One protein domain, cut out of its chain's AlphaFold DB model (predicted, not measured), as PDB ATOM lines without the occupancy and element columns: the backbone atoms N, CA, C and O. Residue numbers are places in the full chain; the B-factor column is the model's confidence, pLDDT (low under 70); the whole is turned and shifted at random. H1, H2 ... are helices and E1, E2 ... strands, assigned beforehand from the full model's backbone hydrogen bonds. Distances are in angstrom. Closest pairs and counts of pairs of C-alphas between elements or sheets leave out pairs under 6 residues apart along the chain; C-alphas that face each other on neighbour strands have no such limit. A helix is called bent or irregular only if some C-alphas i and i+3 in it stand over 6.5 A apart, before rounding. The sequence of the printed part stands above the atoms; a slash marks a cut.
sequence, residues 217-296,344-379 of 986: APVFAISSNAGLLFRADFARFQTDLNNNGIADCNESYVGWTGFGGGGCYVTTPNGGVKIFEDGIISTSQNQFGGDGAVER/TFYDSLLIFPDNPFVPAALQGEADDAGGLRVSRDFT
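What this domain is: This is residues 217 to 296 and 344 to 379 of the 986 residues of the protein "TonB-dependent receptor" of Sphingomonas sp. C33 (UniProt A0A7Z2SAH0). A strongly twisted sheet of five strands, E4, E3, E2, E8 and E7, makes the body, with a small second sheet of three strands, E1, E6 and E5, at one end of the long axis and helix H2 at the other end. E4 runs on into E5 and so joins the two sheets, the short helix H1 grazes both, and residues 232 to 252 make a long loop with no named element. The printed part has 116 residues, with two named helices and eight named strands in the order E1 E2 H1 E3 E4 E5 E6 E7 H2 E8; both sheets are antiparallel. The class is mixed, helices and strands, though under half of the residues are in named elements. The whole is compact, with a radius of gyration of the C-alphas of 12.9 A, and rounded, spanning 36 by 34 by 26 A.

Where its parts are: Find C-alpha 218 at (-52.739, 32.738, -17.022), where E1 begins; it covers residues 218 to 220. Next comes E2, residues 228 to 231, 10.6 A from first to last C-alpha. After the long loop, look for H1 at residues 253 to 257, 6.0 A long. Then read E3, residues 265 to 267, E4, residues 273 to 275, and E5, residues 278 to 281. E6 follows at residues 286 to 290 and is 10.3 A long. Beyond the cut, find C-alpha 344 at (-36.164, 39.423, -18.978), where E7 begins; it holds residues 344 to 351, is 17.8 A long and bends by 79 degrees at residue 347. H2, residues 360 to 369, is 14.8 A long and irregular: C-alphas 361 and 364 are 7.6 A apart. E8, residues 372 to 378, is 17.7 A long and ends with C-alpha 378 at (-38.205, 40.598, -13.613).

How they stand to each other: Begin at the larger sheet, whose edge strands are E4 and E7. E2 and E8 are antiparallel at 160 degrees, with N 230 and O 373 2.9 A apart. On the other side of E8 is E7, antiparallel at 162 degrees, with N 351 and O 372 at 2.8 A. E3 and E2 stand at 122 degrees, with N 229 and O 265 at 2.8 A. E3 and E4 form a hairpin, with N 266 and O 274 at 2.9 A. H2 is on this sheet at a height over the sheet of 9.0 A, and the two make two layers, a helix on one face of a sheet. It lies over E8, and only just not over E2, on which 2 of its C-alphas fall; on the local plane it runs along E8 at 5 degrees. Its closest C-alphas to E8 are those of Ala 366 and Leu 372, 5.5 A apart. Across its break of 2 residues E4 runs on into E5 at 34 degrees. There E5 and E6 form a hairpin, with N 280 and O 288 at 2.9 A, and E1 pairs with E6, with N 219 and O 287 at 2.8 A. H1 only grazes this sheet, with residues 253 to 255, and the larger one, with residues 254 to 255. In H1 every O i to N i+4 pair is within hydrogen-bond range; in H2 4 of 6 are. H1 and H2 are apart.

The domain as a whole: The two C-alphas farthest apart are those of Gly 245 and Thr 344, 37.4 A. Residues 297 to 343 are not printed, and C-alphas 296 and 344 are 12.9 A apart across that cut. Of the links printed whole, E2 to H1 is long, with 21 residues. The mean pLDDT of the printed part is 87.6, and residues 258 to 262 are under 70.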
ATOM      1  N   ALA A 217     -56.265  35.161 -15.943       91.69
ATOM      2  CA  ALA A 217     -55.118  35.073 -15.044       91.69
ATOM      3  C   ALA A 217     -54.124  33.941 -15.386       91.69
ATOM      4  O   ALA A 217     -53.705  33.230 -14.471       91.69
ATOM      5  N   PRO A 218     -53.738  33.744 -16.665       92.38
ATOM      6  CA  PRO A 218     -52.739  32.738 -17.022       92.38
ATOM      7  C   PRO A 218     -51.374  33.077 -16.407       92.38
ATOM      8  O   PRO A 218     -50.850  34.174 -16.622       92.38
ATOM      9  N   VAL A 219     -50.794  32.154 -15.645       91.25
ATOM     10  CA  VAL A 219     -49.467  32.315 -15.040       91.25
ATOM     11  C   VAL A 219     -48.531  31.178 -15.431       91.25
ATOM     12  O   VAL A 219     -48.930  30.011 -15.501       91.25
ATOM     13  N   PHE A 220     -47.259  31.527 -15.615       87.88
ATOM     14  CA  PHE A 220     -46.163  30.575 -15.708       87.88
ATOM     15  C   PHE A 220     -45.769  30.148 -14.298       87.88
ATOM     16  O   PHE A 220     -45.210  30.916 -13.522       87.88
ATOM     17  N   ALA A 221     -46.056  28.898 -13.965       86.38
ATOM     18  CA  ALA A 221     -45.799  28.298 -12.663       86.38
ATOM     19  C   ALA A 221     -44.425  27.601 -12.586       86.38
ATOM     20  O   ALA A 221     -44.215  26.701 -11.781       86.38
ATOM     21  N   ILE A 222     -43.488  28.009 -13.446       82.12
ATOM     22  CA  ILE A 222     -42.060  27.639 -13.397       82.12
ATOM     23  C   ILE A 222     -41.181  28.773 -12.854       82.12
ATOM     24  O   ILE A 222     -40.001  28.566 -12.578       82.12
ATOM     25  N   SER A 223     -41.769  29.956 -12.675       88.25
ATOM     26  CA  SER A 223     -41.124  31.184 -12.226       88.25
ATOM     27  C   SER A 223     -42.124  32.016 -11.416       88.25
ATOM     28  O   SER A 223     -43.321  31.733 -11.391       88.25
ATOM     29  N   SER A 224     -41.639  33.045 -10.729       91.19
ATOM     30  CA  SER A 224     -42.475  34.020 -10.029       91.19
ATOM     31  C   SER A 224     -41.876  35.410 -10.175       91.19
ATOM     32  O   SER A 224     -40.659  35.576 -10.116       91.19
ATOM     33  N   ASN A 225     -42.712  36.445 -10.264       91.50
ATOM     34  CA  ASN A 225     -42.227  37.831 -10.227       91.50
ATOM     35  C   ASN A 225     -41.513  38.175  -8.910       91.50
ATOM     36  O   ASN A 225     -40.678  39.077  -8.872       91.50
ATOM     37  N   ALA A 226     -41.831  37.451  -7.834       92.19
ATOM     38  CA  ALA A 226     -41.175  37.578  -6.543       92.19
ATOM     39  C   ALA A 226     -39.961  36.645  -6.381       92.19
ATOM     40  O   ALA A 226     -39.232  36.777  -5.406       92.19
ATOM     41  N   GLY A 227     -39.700  35.741  -7.327       91.62
ATOM     42  CA  GLY A 227     -38.614  34.763  -7.259       91.62
ATOM     43  C   GLY A 227     -39.028  33.459  -6.576       91.62
ATOM     44  O   GLY A 227     -39.283  33.434  -5.370       91.62
ATOM     45  N   LEU A 228     -39.067  32.386  -7.366       92.25
ATOM     46  CA  LEU A 228     -39.294  31.003  -6.953       92.25
ATOM     47  C   LEU A 228     -37.952  30.331  -6.631       92.25
ATOM     48  O   LEU A 228     -37.036  30.387  -7.447       92.25
ATOM     49  N   LEU A 229     -37.820  29.716  -5.455       91.62
ATOM     50  CA  LEU A 229     -36.552  29.189  -4.946       91.62
ATOM     51  C   LEU A 229     -36.447  27.673  -5.032       91.62
ATOM     52  O   LEU A 229     -37.364  26.965  -4.624       91.62
ATOM     53  N   PHE A 230     -35.267  27.209  -5.438       87.56
ATOM     54  CA  PHE A 230     -34.855  25.807  -5.534       87.56
ATOM     55  C   PHE A 230     -33.515  25.619  -4.812       87.56
ATOM     56  O   PHE A 230     -32.765  26.581  -4.620       87.56
ATOM     57  N   ARG A 231     -33.172  24.382  -4.450       89.50
ATOM     58  CA  ARG A 231     -31.805  24.049  -4.022       89.50
ATOM     59  C   ARG A 231     -30.864  24.037  -5.227       89.50
ATOM     60  O   ARG A 231     -31.267  23.638  -6.320       89.50
ATOM     61  N   ALA A 232     -29.607  24.448  -5.045       89.19
ATOM     62  CA  ALA A 232     -28.638  24.471  -6.145       89.19
ATOM     63  C   ALA A 232     -28.323  23.078  -6.718       89.19
ATOM     64  O   ALA A 232     -28.054  22.972  -7.917       89.19
ATOM     65  N   ASP A 233     -28.417  22.038  -5.885       87.38
ATOM     66  CA  ASP A 233     -28.242  20.625  -6.238       87.38
ATOM     67  C   ASP A 233     -29.497  19.962  -6.830       87.38
ATOM     68  O   ASP A 233     -29.472  18.765  -7.120       87.38
ATOM     69  N   PHE A 234     -30.588  20.720  -7.012       81.62
ATOM     70  CA  PHE A 234     -31.864  20.229  -7.538       81.62
ATOM     71  C   PHE A 234     -32.499  19.101  -6.697       81.62
ATOM     72  O   PHE A 234     -33.378  18.368  -7.163       81.62
ATOM     73  N   ALA A 235     -32.077  18.935  -5.439       83.00
ATOM     74  CA  ALA A 235     -32.788  18.097  -4.486       83.00
ATOM     75  C   ALA A 235     -33.999  18.849  -3.907       83.00
ATOM     76  O   ALA A 235     -34.102  20.073  -3.977       83.00
ATOM     77  N   ARG A 236     -34.930  18.105  -3.300       80.69
ATOM     78  CA  ARG A 236     -36.089  18.695  -2.613       80.69
ATOM     79  C   ARG A 236     -35.673  19.286  -1.275       80.69
ATOM     80  O   ARG A 236     -34.957  18.620  -0.523       80.69
ATOM     81  N   PHE A 237     -36.211  20.458  -0.935       84.19
ATOM     82  CA  PHE A 237     -36.124  20.971   0.434       84.19
ATOM     83  C   PHE A 237     -36.740  19.971   1.420       84.19
ATOM     84  O   PHE A 237     -37.755  19.334   1.127       84.19
ATOM     85  N   GLN A 238     -36.110  19.836   2.584       79.81
ATOM     86  CA  GLN A 238     -36.607  19.041   3.712       79.81
ATOM     87  C   GLN A 238     -37.244  19.916   4.798       79.81
ATOM     88  O   GLN A 238     -37.868  19.401   5.721       79.81
ATOM     89  N   THR A 239     -37.084  21.233   4.678       84.06
ATOM     90  CA  THR A 239     -37.655  22.234   5.579       84.06
ATOM     91  C   THR A 239     -39.193  22.163   5.617       84.06
ATOM     92  O   THR A 239     -39.845  22.027   4.582       84.06
ATOM     93  N   ASP A 240     -39.743  22.265   6.830       86.19
ATOM     94  CA  ASP A 240     -41.170  22.397   7.162       86.19
ATOM     95  C   ASP A 240     -41.323  23.711   7.952       86.19
ATOM     96  O   ASP A 240     -41.089  23.758   9.163       86.19
ATOM     97  N   LEU A 241     -41.590  24.825   7.258       86.88
ATOM     98  CA  LEU A 241     -41.642  26.156   7.875       86.88
ATOM     99  C   LEU A 241     -42.878  26.332   8.756       86.88
ATOM    100  O   LEU A 241     -42.853  27.119   9.707       86.88
ATOM    101  N   ASN A 242     -43.972  25.641   8.429       87.69
ATOM    102  CA  ASN A 242     -45.247  25.785   9.127       87.69
ATOM    103  C   ASN A 242     -45.422  24.776  10.286       87.69
ATOM    104  O   ASN A 242     -46.343  24.932  11.089       87.69
ATOM    105  N   ASN A 243     -44.491  23.827  10.432       87.12
ATOM    106  CA  ASN A 243     -44.436  22.775  11.448       87.12
ATOM    107  C   ASN A 243     -45.684  21.877  11.478       87.12
ATOM    108  O   ASN A 243     -46.137  21.471  12.556       87.12
ATOM    109  N   ASN A 244     -46.269  21.576  10.319       84.69
ATOM    110  CA  ASN A 244     -47.444  20.707  10.227       84.69
ATOM    111  C   ASN A 244     -47.088  19.210  10.080       84.69
ATOM    112  O   ASN A 244     -47.990  18.366  10.074       84.69
ATOM    113  N   GLY A 245     -45.796  18.869  10.001       81.12
ATOM    114  CA  GLY A 245     -45.296  17.500   9.860       81.12
ATOM    115  C   GLY A 245     -45.250  16.990   8.416       81.12
ATOM    116  O   GLY A 245     -44.978  15.806   8.197       81.12
ATOM    117  N   ILE A 246     -45.517  17.850   7.435       77.94
ATOM    118  CA  ILE A 246     -45.381  17.612   6.002       77.94
ATOM    119  C   ILE A 246     -44.294  18.567   5.508       77.94
ATOM    120  O   ILE A 246     -44.377  19.763   5.725       77.94
ATOM    121  N   ALA A 247     -43.271  18.056   4.818       79.88
ATOM    122  CA  ALA A 247     -42.294  18.943   4.187       79.88
ATOM    123  C   ALA A 247     -43.004  19.875   3.189       79.88
ATOM    124  O   ALA A 247     -43.728  19.374   2.320       79.88
ATOM    125  N   ASP A 248     -42.746  21.182   3.271       84.94
ATOM    126  CA  ASP A 248     -43.486  22.237   2.556       84.94
ATOM    127  C   ASP A 248     -43.559  21.995   1.036       84.94
ATOM    128  O   ASP A 248     -44.563  22.271   0.377       84.94
ATOM    129  N   CYS A 249     -42.522  21.380   0.455       81.94
ATOM    130  CA  CYS A 249     -42.493  20.985  -0.956       81.94
ATOM    131  C   CYS A 249     -43.577  19.992  -1.390       81.94
ATOM    132  O   CYS A 249     -43.813  19.825  -2.584       81.94
ATOM    133  N   ASN A 250     -44.211  19.294  -0.453       80.38
ATOM    134  CA  ASN A 250     -45.318  18.385  -0.736       80.38
ATOM    135  C   ASN A 250     -46.692  19.050  -0.542       80.38
ATOM    136  O   ASN A 250     -47.711  18.392  -0.756       80.38
ATOM    137  N   GLU A 251     -46.734  20.327  -0.153       84.00
ATOM    138  CA  GLU A 251     -47.971  21.099  -0.002       84.00
ATOM    139  C   GLU A 251     -48.367  21.866  -1.267       84.00
ATOM    140  O   GLU A 251     -49.538  22.228  -1.420       84.00
ATOM    141  N   SER A 252     -47.415  22.058  -2.186       86.06
ATOM    142  CA  SER A 252     -47.620  22.673  -3.496       86.06
ATOM    143  C   SER A 252     -47.364  21.678  -4.629       86.06
ATOM    144  O   SER A 252     -46.394  20.920  -4.596       86.06
ATOM    145  N   TYR A 253     -48.207  21.695  -5.663       85.12
ATOM    146  CA  TYR A 253     -47.989  20.914  -6.877       85.12
ATOM    147  C   TYR A 253     -46.756  21.393  -7.633       85.12
ATOM    148  O   TYR A 253     -45.938  20.557  -8.001       85.12
ATOM    149  N   VAL A 254     -46.578  22.705  -7.798       81.56
ATOM    150  CA  VAL A 254     -45.361  23.285  -8.390       81.56
ATOM    151  C   VAL A 254     -44.138  22.980  -7.539       81.56
ATOM    152  O   VAL A 254     -43.123  22.536  -8.076       81.56
ATOM    153  N   GLY A 255     -44.253  23.097  -6.213       79.88
ATOM    154  CA  GLY A 255     -43.210  22.648  -5.286       79.88
ATOM    155  C   GLY A 255     -42.863  21.168  -5.447       79.88
ATOM    156  O   GLY A 255     -41.707  20.772  -5.338       79.88
ATOM    157  N   TRP A 256     -43.841  20.339  -5.799       79.00
ATOM    158  CA  TRP A 256     -43.643  18.909  -5.982       79.00
ATOM    159  C   TRP A 256     -43.091  18.527  -7.371       79.00
ATOM    160  O   TRP A 256     -42.233  17.639  -7.456       79.00
ATOM    161  N   THR A 257     -43.578  19.157  -8.451       72.19
ATOM    162  CA  THR A 257     -43.200  18.872  -9.852       72.19
ATOM    163  C   THR A 257     -42.083  19.734 -10.412       72.19
ATOM    164  O   THR A 257     -41.636  19.442 -11.519       72.19
ATOM    165  N   GLY A 258     -41.710  20.815  -9.727       61.38
ATOM    166  CA  GLY A 258     -40.953  21.930 -10.294       61.38
ATOM    167  C   GLY A 258     -39.680  21.538 -11.045       61.38
ATOM    168  O   GLY A 258     -39.105  20.466 -10.838       61.38
ATOM    169  N   PHE A 259     -39.235  22.449 -11.914       57.38
ATOM    170  CA  PHE A 259     -38.038  22.305 -12.739       57.38
ATOM    171  C   PHE A 259     -36.830  21.913 -11.867       57.38
ATOM    172  O   PHE A 259     -36.428  22.669 -10.990       57.38
ATOM    173  N   GLY A 260     -36.291  20.703 -12.046       49.69
ATOM    174  CA  GLY A 260     -35.153  20.229 -11.251       49.69
ATOM    175  C   GLY A 260     -35.432  20.053  -9.747       49.69
ATOM    176  O   GLY A 260     -34.625  20.439  -8.922       49.69
ATOM    177  N   GLY A 261     -36.557  19.463  -9.339       49.62
ATOM    178  CA  GLY A 261     -36.649  18.901  -7.980       49.62
ATOM    179  C   GLY A 261     -37.193  19.809  -6.875       49.62
ATOM    180  O   GLY A 261     -36.997  19.501  -5.703       49.62
ATOM    181  N   GLY A 262     -37.992  20.818  -7.229       57.12
ATOM    182  CA  GLY A 262     -39.019  21.363  -6.335       57.12
ATOM    183  C   GLY A 262     -38.806  22.805  -5.897       57.12
ATOM    184  O   GLY A 262     -38.256  23.081  -4.832       57.12
ATOM    185  N   GLY A 263     -39.295  23.734  -6.716       71.62
ATOM    186  CA  GLY A 263     -39.372  25.142  -6.353       71.62
ATOM    187  C   GLY A 263     -40.560  25.358  -5.435       71.62
ATOM    188  O   GLY A 263     -41.684  25.444  -5.915       71.62
ATOM    189  N   CYS A 264     -40.341  25.364  -4.123       83.25
ATOM    190  CA  CYS A 264     -41.434  25.291  -3.142       83.25
ATOM    191  C   CYS A 264     -41.679  26.608  -2.423       83.25
ATOM    192  O   CYS A 264     -42.695  26.756  -1.748       83.25
ATOM    193  N   TYR A 265     -40.747  27.548  -2.563       91.56
ATOM    194  CA  TYR A 265     -40.747  28.789  -1.816       91.56
ATOM    195  C   TYR A 265     -40.725  29.994  -2.736       91.56
ATOM    196  O   TYR A 265     -39.960  30.039  -3.694       91.56
ATOM    197  N   VAL A 266     -41.513  31.004  -2.391       93.56
ATOM    198  CA  VAL A 266     -41.488  32.316  -3.035       93.56
ATOM    199  C   VAL A 266     -40.958  33.331  -2.038       93.56
ATOM    200  O   VAL A 266     -41.315  33.303  -0.854       93.56
ATOM    201  N   THR A 267     -40.078  34.219  -2.493       94.75
ATOM    202  CA  THR A 267     -39.490  35.217  -1.595       94.75
ATOM    203  C   THR A 267     -40.505  36.299  -1.220       94.75
ATOM    204  O   THR A 267     -41.444  36.601  -1.958       94.75
ATOM    205  N   THR A 268     -40.335  36.897  -0.041       94.06
ATOM    206  CA  THR A 268     -41.269  37.885   0.521       94.06
ATOM    207  C   THR A 268     -40.605  39.259   0.680       94.06
ATOM    208  O   THR A 268     -39.389  39.332   0.883       94.06
ATOM    209  N   PRO A 269     -41.374  40.367   0.697       92.50
ATOM    210  CA  PRO A 269     -40.839  41.728   0.881       92.50
ATOM    211  C   PRO A 269     -40.011  41.957   2.159       92.50
ATOM    212  O   PRO A 269     -39.232  42.910   2.260       92.50
ATOM    213  N   ASN A 270     -40.150  41.076   3.150       89.56
ATOM    214  CA  ASN A 270     -39.424  41.153   4.417       89.56
ATOM    215  C   ASN A 270     -38.094  40.374   4.405       89.56
ATOM    216  O   ASN A 270     -37.432  40.311   5.437       89.56
ATOM    217  N   GLY A 271     -37.695  39.786   3.268       87.06
ATOM    218  CA  GLY A 271     -36.477  38.970   3.145       87.06
ATOM    219  C   GLY A 271     -36.626  37.535   3.669       87.06
ATOM    220  O   GLY A 271     -35.635  36.835   3.849       87.06
ATOM    221  N   GLY A 272     -37.861  37.106   3.949       92.94
ATOM    222  CA  GLY A 272     -38.206  35.716   4.255       92.94
ATOM    223  C   GLY A 272     -38.799  34.997   3.044       92.94
ATOM    224  O   GLY A 272     -38.853  35.551   1.944       92.94
ATOM    225  N   VAL A 273     -39.329  33.800   3.266       94.12
ATOM    226  CA  VAL A 273     -39.973  32.973   2.238       94.12
ATOM    227  C   VAL A 273     -41.352  32.504   2.695       94.12
ATOM    228  O   VAL A 273     -41.604  32.414   3.896       94.12
ATOM    229  N   LYS A 274     -42.235  32.203   1.741       93.44
ATOM    230  CA  LYS A 274     -43.497  31.487   1.969       93.44
ATOM    231  C   LYS A 274     -43.605  30.298   1.020       93.44
ATOM    232  O   LYS A 274     -42.945  30.301  -0.017       93.44
ATOM    233  N   ILE A 275     -44.441  29.319   1.357       91.38
ATOM    234  CA  ILE A 275     -44.767  28.198   0.463       91.38
ATOM    235  C   ILE A 275     -45.457  28.749  -0.794       91.38
ATOM    236  O   ILE A 275     -46.273  29.665  -0.688       91.38
ATOM    237  N   PHE A 276     -45.118  28.210  -1.965       91.12
ATOM    238  CA  PHE A 276     -45.755  28.558  -3.235       91.12
ATOM    239  C   PHE A 276     -47.254  28.237  -3.198       91.12
ATOM    240  O   PHE A 276     -47.658  27.102  -2.934       91.12
ATOM    241  N   GLU A 277     -48.091  29.227  -3.492       93.00
ATOM    242  CA  GLU A 277     -49.534  29.042  -3.615       93.00
ATOM    243  C   GLU A 277     -49.908  28.694  -5.062       93.00
ATOM    244  O   GLU A 277     -49.854  29.542  -5.956       93.00
ATOM    245  N   ASP A 278     -50.315  27.440  -5.290       91.38
ATOM    246  CA  ASP A 278     -50.820  27.003  -6.595       91.38
ATOM    247  C   ASP A 278     -52.153  27.666  -6.950       91.38
ATOM    248  O   ASP A 278     -53.077  27.753  -6.132       91.38
ATOM    249  N   GLY A 279     -52.276  28.051  -8.217       93.38
ATOM    250  CA  GLY A 279     -53.547  28.374  -8.845       93.38
ATOM    251  C   GLY A 279     -54.322  27.135  -9.294       93.38
ATOM    252  O   GLY A 279     -54.102  26.006  -8.851       93.38
ATOM    253  N   ILE A 280     -55.241  27.342 -10.236       94.50
ATOM    254  CA  ILE A 280     -55.915  26.244 -10.935       94.50
ATOM    255  C   ILE A 280     -54.910  25.604 -11.894       94.50
ATOM    256  O   ILE A 280     -54.398  26.261 -12.801       94.50
ATOM    257  N   ILE A 281     -54.637  24.316 -11.712       90.81
ATOM    258  CA  ILE A 281     -53.540  23.628 -12.390       90.81
ATOM    259  C   ILE A 281     -53.944  23.266 -13.811       90.81
ATOM    260  O   ILE A 281     -54.817  22.419 -14.017       90.81
ATOM    261  N   SER A 282     -53.266  23.872 -14.785       89.00
ATOM    262  CA  SER A 282     -53.412  23.558 -16.206       89.00
ATOM    263  C   SER A 282     -52.380  22.518 -16.643       89.00
ATOM    264  O   SER A 282     -52.734  21.509 -17.248       89.00
ATOM    265  N   THR A 283     -51.115  22.700 -16.264       82.81
ATOM    266  CA  THR A 283     -50.019  21.741 -16.465       82.81
ATOM    267  C   THR A 283     -49.078  21.778 -15.253       82.81
ATOM    268  O   THR A 283     -49.324  22.506 -14.293       82.81
ATOM    269  N   SER A 284     -47.978  21.019 -15.265       76.62
ATOM    270  CA  SER A 284     -46.900  21.166 -14.266       76.62
ATOM    271  C   SER A 284     -46.155  22.502 -14.345       76.62
ATOM    272  O   SER A 284     -45.298  22.760 -13.508       76.62
ATOM    273  N   GLN A 285     -46.454  23.327 -15.350       80.06
ATOM    274  CA  GLN A 285     -45.722  24.553 -15.667       80.06
ATOM    275  C   GLN A 285     -46.627  25.768 -15.846       80.06
ATOM    276  O   GLN A 285     -46.142  26.891 -15.822       80.06
ATOM    277  N   ASN A 286     -47.931  25.556 -16.013       85.62
ATOM    278  CA  ASN A 286     -48.909  26.589 -16.320       85.62
ATOM    279  C   ASN A 286     -50.106  26.458 -15.382       85.62
ATOM    280  O   ASN A 286     -50.604  25.353 -15.132       85.62
ATOM    281  N   GLN A 287     -50.587  27.585 -14.874       90.62
ATOM    282  CA  GLN A 287     -51.729  27.645 -13.966       90.62
ATOM    283  C   GLN A 287     -52.585  28.880 -14.255       90.62
ATOM    284  O   GLN A 287     -52.189  29.767 -15.009       90.62
ATOM    285  N   PHE A 288     -53.771  28.940 -13.655       93.31
ATOM    286  CA  PHE A 288     -54.582  30.152 -13.618       93.31
ATOM    287  C   PHE A 288     -54.649  30.683 -12.183       93.31
ATOM    288  O   PHE A 288     -55.195  30.015 -11.300       93.31
ATOM    289  N   GLY A 289     -54.097  31.877 -11.955       93.19
ATOM    290  CA  GLY A 289     -53.868  32.441 -10.619       93.19
ATOM    291  C   GLY A 289     -52.719  31.766  -9.854       93.19
ATOM    292  O   GLY A 289     -52.017  30.922 -10.403       93.19
ATOM    293  N   GLY A 290     -52.542  32.127  -8.581       92.94
ATOM    294  CA  GLY A 290     -51.429  31.659  -7.741       92.94
ATOM    295  C   GLY A 290     -50.200  32.572  -7.799       92.94
ATOM    296  O   GLY A 290     -50.276  33.689  -8.311       92.94
ATOM    297  N   ASP A 291     -49.073  32.094  -7.269       92.94
ATOM    298  CA  ASP A 291     -47.821  32.866  -7.146       92.94
ATOM    299  C   ASP A 291     -46.931  32.861  -8.412       92.94
ATOM    300  O   ASP A 291     -45.832  33.434  -8.408       92.94
ATOM    301  N   GLY A 292     -47.374  32.206  -9.490       91.31
ATOM    302  CA  GLY A 292     -46.645  32.130 -10.759       91.31
ATOM    303  C   GLY A 292     -46.474  33.491 -11.446       91.31
ATOM    304  O   GLY A 292     -47.232  34.433 -11.207       91.31
ATOM    305  N   ALA A 293     -45.485  33.602 -12.333       91.62
ATOM    306  CA  ALA A 293     -45.258  34.817 -13.106       91.62
ATOM    307  C   ALA A 293     -46.426  35.086 -14.070       91.62
ATOM    308  O   ALA A 293     -46.825  34.221 -14.851       91.62
ATOM    309  N   VAL A 294     -46.993  36.293 -14.025       91.81
ATOM    310  CA  VAL A 294     -48.128  36.661 -14.889       91.81
ATOM    311  C   VAL A 294     -47.689  36.809 -16.345       91.81
ATOM    312  O   VAL A 294     -46.639  37.376 -16.611       91.81
ATOM    313  N   GLU A 295     -48.502  36.403 -17.323       88.31
ATOM    314  CA  GLU A 295     -48.163  36.659 -18.736       88.31
ATOM    315  C   GLU A 295     -48.073  38.157 -19.066       88.31
ATOM    316  O   GLU A 295     -47.327  38.570 -19.956       88.31
ATOM    317  N   ARG A 296     -48.905  38.976 -18.410       89.00
ATOM    318  CA  ARG A 296     -49.055  40.405 -18.701       89.00
ATOM    319  C   ARG A 296     -49.270  41.182 -17.414       89.00
ATOM    320  O   ARG A 296     -50.028  40.759 -16.543       89.00
ATOM    321  N   THR A 344     -36.817  40.730 -18.902       86.88
ATOM    322  CA  THR A 344     -36.164  39.423 -18.978       86.88
ATOM    323  C   THR A 344     -36.854  38.422 -18.041       86.88
ATOM    324  O   THR A 344     -37.582  38.822 -17.127       86.88
ATOM    325  N   PHE A 345     -36.592  37.136 -18.251       87.25
ATOM    326  CA  PHE A 345     -36.996  36.022 -17.395       87.25
ATOM    327  C   PHE A 345     -35.822  35.051 -17.242       87.25
ATOM    328  O   PHE A 345     -35.020  34.894 -18.165       87.25
ATOM    329  N   TYR A 346     -35.711  34.413 -16.081       87.06
ATOM    330  CA  TYR A 346     -34.693  33.403 -15.807       87.06
ATOM    331  C   TYR A 346     -35.281  32.289 -14.961       87.06
ATOM    332  O   TYR A 346     -35.886  32.577 -13.938       87.06
ATOM    333  N   ASP A 347     -35.008  31.041 -15.321       80.88
ATOM    334  CA  ASP A 347     -35.559  29.858 -14.655       80.88
ATOM    335  C   ASP A 347     -34.526  29.110 -13.787       80.88
ATOM    336  O   ASP A 347     -34.764  27.969 -13.394       80.88
ATOM    337  N   SER A 348     -33.344  29.700 -13.533       83.94
ATOM    338  CA  SER A 348     -32.279  29.082 -12.715       83.94
ATOM    339  C   SER A 348     -31.102  30.030 -12.417       83.94
ATOM    340  O   SER A 348     -29.961  29.780 -12.811       83.94
ATOM    341  N   LEU A 349     -31.344  31.148 -11.728       89.94
ATOM    342  CA  LEU A 349     -30.259  32.027 -11.265       89.94
ATOM    343  C   LEU A 349     -29.604  31.455 -10.009       89.94
ATOM    344  O   LEU A 349     -30.245  31.400  -8.963       89.94
ATOM    345  N   LEU A 350     -28.338  31.051 -10.094       92.00
ATOM    346  CA  LEU A 350     -27.578  30.569  -8.938       92.00
ATOM    347  C   LEU A 350     -27.325  31.699  -7.925       92.00
ATOM    348  O   LEU A 350     -26.942  32.804  -8.294       92.00
ATOM    349  N   ILE A 351     -27.501  31.384  -6.645       94.69
ATOM    350  CA  ILE A 351     -27.138  32.213  -5.499       94.69
ATOM    351  C   ILE A 351     -26.249  31.385  -4.575       94.69
ATOM    352  O   ILE A 351     -26.669  30.350  -4.057       94.69
ATOM    353  N   PHE A 352     -25.021  31.849  -4.352       96.19
ATOM    354  CA  PHE A 352     -24.073  31.166  -3.475       96.19
ATOM    355  C   PHE A 352     -24.497  31.217  -1.992       96.19
ATOM    356  O   PHE A 352     -25.135  32.190  -1.579       96.19
ATOM    357  N   PRO A 353     -24.120  30.217  -1.167       97.06
ATOM    358  CA  PRO A 353     -24.499  30.160   0.252       97.06
ATOM    359  C   PRO A 353     -23.988  31.336   1.090       97.06
ATOM    360  O   PRO A 353     -24.617  31.727   2.068       97.06
ATOM    361  N   ASP A 354     -22.851  31.925   0.704       96.12
ATOM    362  CA  ASP A 354     -22.240  33.071   1.384       96.12
ATOM    363  C   ASP A 354     -22.906  34.416   1.038       96.12
ATOM    364  O   ASP A 354     -22.492  35.464   1.552       96.12
ATOM    365  N   ASN A 355     -23.953  34.402   0.204       97.12
ATOM    366  CA  ASN A 355     -24.710  35.595  -0.124       97.12
ATOM    367  C   ASN A 355     -25.490  36.092   1.108       97.12
ATOM    368  O   ASN A 355     -26.345  35.379   1.637       97.12
ATOM    369  N   PRO A 356     -25.258  37.336   1.577       96.06
ATOM    370  CA  PRO A 356     -25.864  37.843   2.807       96.06
ATOM    371  C   PRO A 356     -27.387  38.035   2.726       96.06
ATOM    372  O   PRO A 356     -27.992  38.391   3.738       96.06
ATOM    373  N   PHE A 357     -27.991  37.849   1.548       95.81
ATOM    374  CA  PHE A 357     -29.431  37.940   1.323       95.81
ATOM    375  C   PHE A 357     -30.157  36.588   1.342       95.81
ATOM    376  O   PHE A 357     -31.381  36.583   1.215       95.81
ATOM    377  N   VAL A 358     -29.449  35.463   1.511       96.38
ATOM    378  CA  VAL A 358     -30.087  34.148   1.688       96.38
ATOM    379  C   VAL A 358     -31.060  34.210   2.879       96.38
ATOM    380  O   VAL A 358     -30.665  34.629   3.972       96.38
ATOM    381  N   PRO A 359     -32.342  33.826   2.703       94.69
ATOM    382  CA  PRO A 359     -33.305  33.814   3.795       94.69
ATOM    383  C   PRO A 359     -32.814  32.922   4.933       94.69
ATOM    384  O   PRO A 359     -32.481  31.760   4.713       94.69
ATOM    385  N   ALA A 360     -32.830  33.434   6.166       93.19
ATOM    386  CA  ALA A 360     -32.286  32.722   7.326       93.19
ATOM    387  C   ALA A 360     -32.890  31.317   7.519       93.19
ATOM    388  O   ALA A 360     -32.192  30.398   7.938       93.19
ATOM    389  N   ALA A 361     -34.170  31.145   7.173       92.00
ATOM    390  CA  ALA A 361     -34.870  29.866   7.261       92.00
ATOM    391  C   ALA A 361     -34.348  28.800   6.278       92.00
ATOM    392  O   ALA A 361     -34.558  27.616   6.511       92.00
ATOM    393  N   LEU A 362     -33.664  29.208   5.206       93.44
ATOM    394  CA  LEU A 362     -33.118  28.322   4.176       93.44
ATOM    395  C   LEU A 362     -31.583  28.279   4.177       93.44
ATOM    396  O   LEU A 362     -31.011  27.604   3.328       93.44
ATOM    397  N   GLN A 363     -30.901  28.962   5.107       95.00
ATOM    398  CA  GLN A 363     -29.431  29.021   5.124       95.00
ATOM    399  C   GLN A 363     -28.798  27.627   5.243       95.00
ATOM    400  O   GLN A 363     -27.882  27.322   4.492       95.00
ATOM    401  N   GLY A 364     -29.315  26.764   6.126       94.56
ATOM    402  CA  GLY A 364     -28.791  25.401   6.274       94.56
ATOM    403  C   GLY A 364     -28.942  24.565   4.998       94.56
ATOM    404  O   GLY A 364     -28.007  23.892   4.588       94.56
ATOM    405  N   GLU A 365     -30.086  24.677   4.317       92.25
ATOM    406  CA  GLU A 365     -30.319  24.001   3.031       92.25
ATOM    407  C   GLU A 365     -29.415  24.562   1.923       92.25
ATOM    408  O   GLU A 365     -28.940  23.809   1.078       92.25
ATOM    409  N   ALA A 366     -29.162  25.877   1.928       94.81
ATOM    410  CA  ALA A 366     -28.244  26.519   0.994       94.81
ATOM    411  C   ALA A 366     -26.804  26.031   1.207       94.81
ATOM    412  O   ALA A 366     -26.134  25.690   0.235       94.81
ATOM    413  N   ASP A 367     -26.347  25.958   2.459       96.25
ATOM    414  CA  ASP A 367     -25.014  25.465   2.812       96.25
ATOM    415  C   ASP A 367     -24.833  24.000   2.373       96.25
ATOM    416  O   ASP A 367     -23.827  23.667   1.743       96.25
ATOM    417  N   ASP A 368     -25.836  23.149   2.621       94.94
ATOM    418  CA  ASP A 368     -25.824  21.727   2.248       94.94
ATOM    419  C   ASP A 368     -25.842  21.504   0.726       94.94
ATOM    420  O   ASP A 368     -25.160  20.615   0.214       94.94
ATOM    421  N   ALA A 369     -26.625  22.300  -0.008       92.38
ATOM    422  CA  ALA A 369     -26.793  22.169  -1.457       92.38
ATOM    423  C   ALA A 369     -25.713  22.900  -2.277       92.38
ATOM    424  O   ALA A 369     -25.708  22.807  -3.506       92.38
ATOM    425  N   GLY A 370     -24.825  23.663  -1.629       94.94
ATOM    426  CA  GLY A 370     -23.870  24.541  -2.311       94.94
ATOM    427  C   GLY A 370     -24.506  25.793  -2.934       94.94
ATOM    428  O   GLY A 370     -23.894  26.430  -3.791       94.94
ATOM    429  N   GLY A 371     -25.716  26.156  -2.505       94.75
ATOM    430  CA  GLY A 371     -26.411  27.386  -2.868       94.75
ATOM    431  C   GLY A 371     -27.919  27.209  -3.016       94.75
ATOM    432  O   GLY A 371     -28.477  26.124  -2.837       94.75
ATOM    433  N   LEU A 372     -28.575  28.293  -3.415       93.50
ATOM    434  CA  LEU A 372     -29.961  28.301  -3.878       93.50
ATOM    435  C   LEU A 372     -30.011  28.668  -5.360       93.50
ATOM    436  O   LEU A 372     -29.058  29.214  -5.913       93.50
ATOM    437  N   ARG A 373     -31.142  28.408  -6.006       90.94
ATOM    438  CA  ARG A 373     -31.459  28.919  -7.342       90.94
ATOM    439  C   ARG A 373     -32.758  29.703  -7.305       90.94
ATOM    440  O   ARG A 373     -33.649  29.364  -6.532       90.94
ATOM    441  N   VAL A 374     -32.857  30.731  -8.142       91.50
ATOM    442  CA  VAL A 374     -34.035  31.596  -8.256       91.50
ATOM    443  C   VAL A 374     -34.558  31.577  -9.688       91.50
ATOM    444  O   VAL A 374     -33.835  31.965 -10.605       91.50
ATOM    445  N   SER A 375     -35.821  31.191  -9.867       90.12
ATOM    446  CA  SER A 375     -36.567  31.450 -11.101       90.12
ATOM    447  C   SER A 375     -37.384  32.723 -10.943       90.12
ATOM    448  O   SER A 375     -38.236  32.808 -10.051       90.12
ATOM    449  N   ARG A 376     -37.093  33.741 -11.754       90.06
ATOM    450  CA  ARG A 376     -37.703  35.062 -11.645       90.06
ATOM    451  C   ARG A 376     -37.903  35.738 -12.994       90.06
ATOM    452  O   ARG A 376     -36.958  35.935 -13.760       90.06
ATOM    453  N   ASP A 377     -39.122  36.227 -13.183       90.19
ATOM    454  CA  ASP A 377     -39.498  37.092 -14.297       90.19
ATOM    455  C   ASP A 377     -39.506  38.533 -13.794       90.19
ATOM    456  O   ASP A 377     -40.368  38.941 -13.006       90.19
ATOM    457  N   PHE A 378     -38.495  39.296 -14.200       91.31
ATOM    458  CA  PHE A 378     -38.205  40.598 -13.613       91.31
ATOM    459  C   PHE A 378     -39.200  41.652 -14.098       91.31
ATOM    460  O   PHE A 378     -39.290  41.926 -15.295       91.31
ATOM    461  N   THR A 379     -39.893  42.273 -13.144       90.75
ATOM    462  CA  THR A 379     -40.765  43.447 -13.350       90.75
ATOM    463  C   THR A 379     -40.214  44.708 -12.684       90.75
ATOM    464  O   THR A 379     -40.868  45.750 -12.681       90.75
TER     465      THR A 379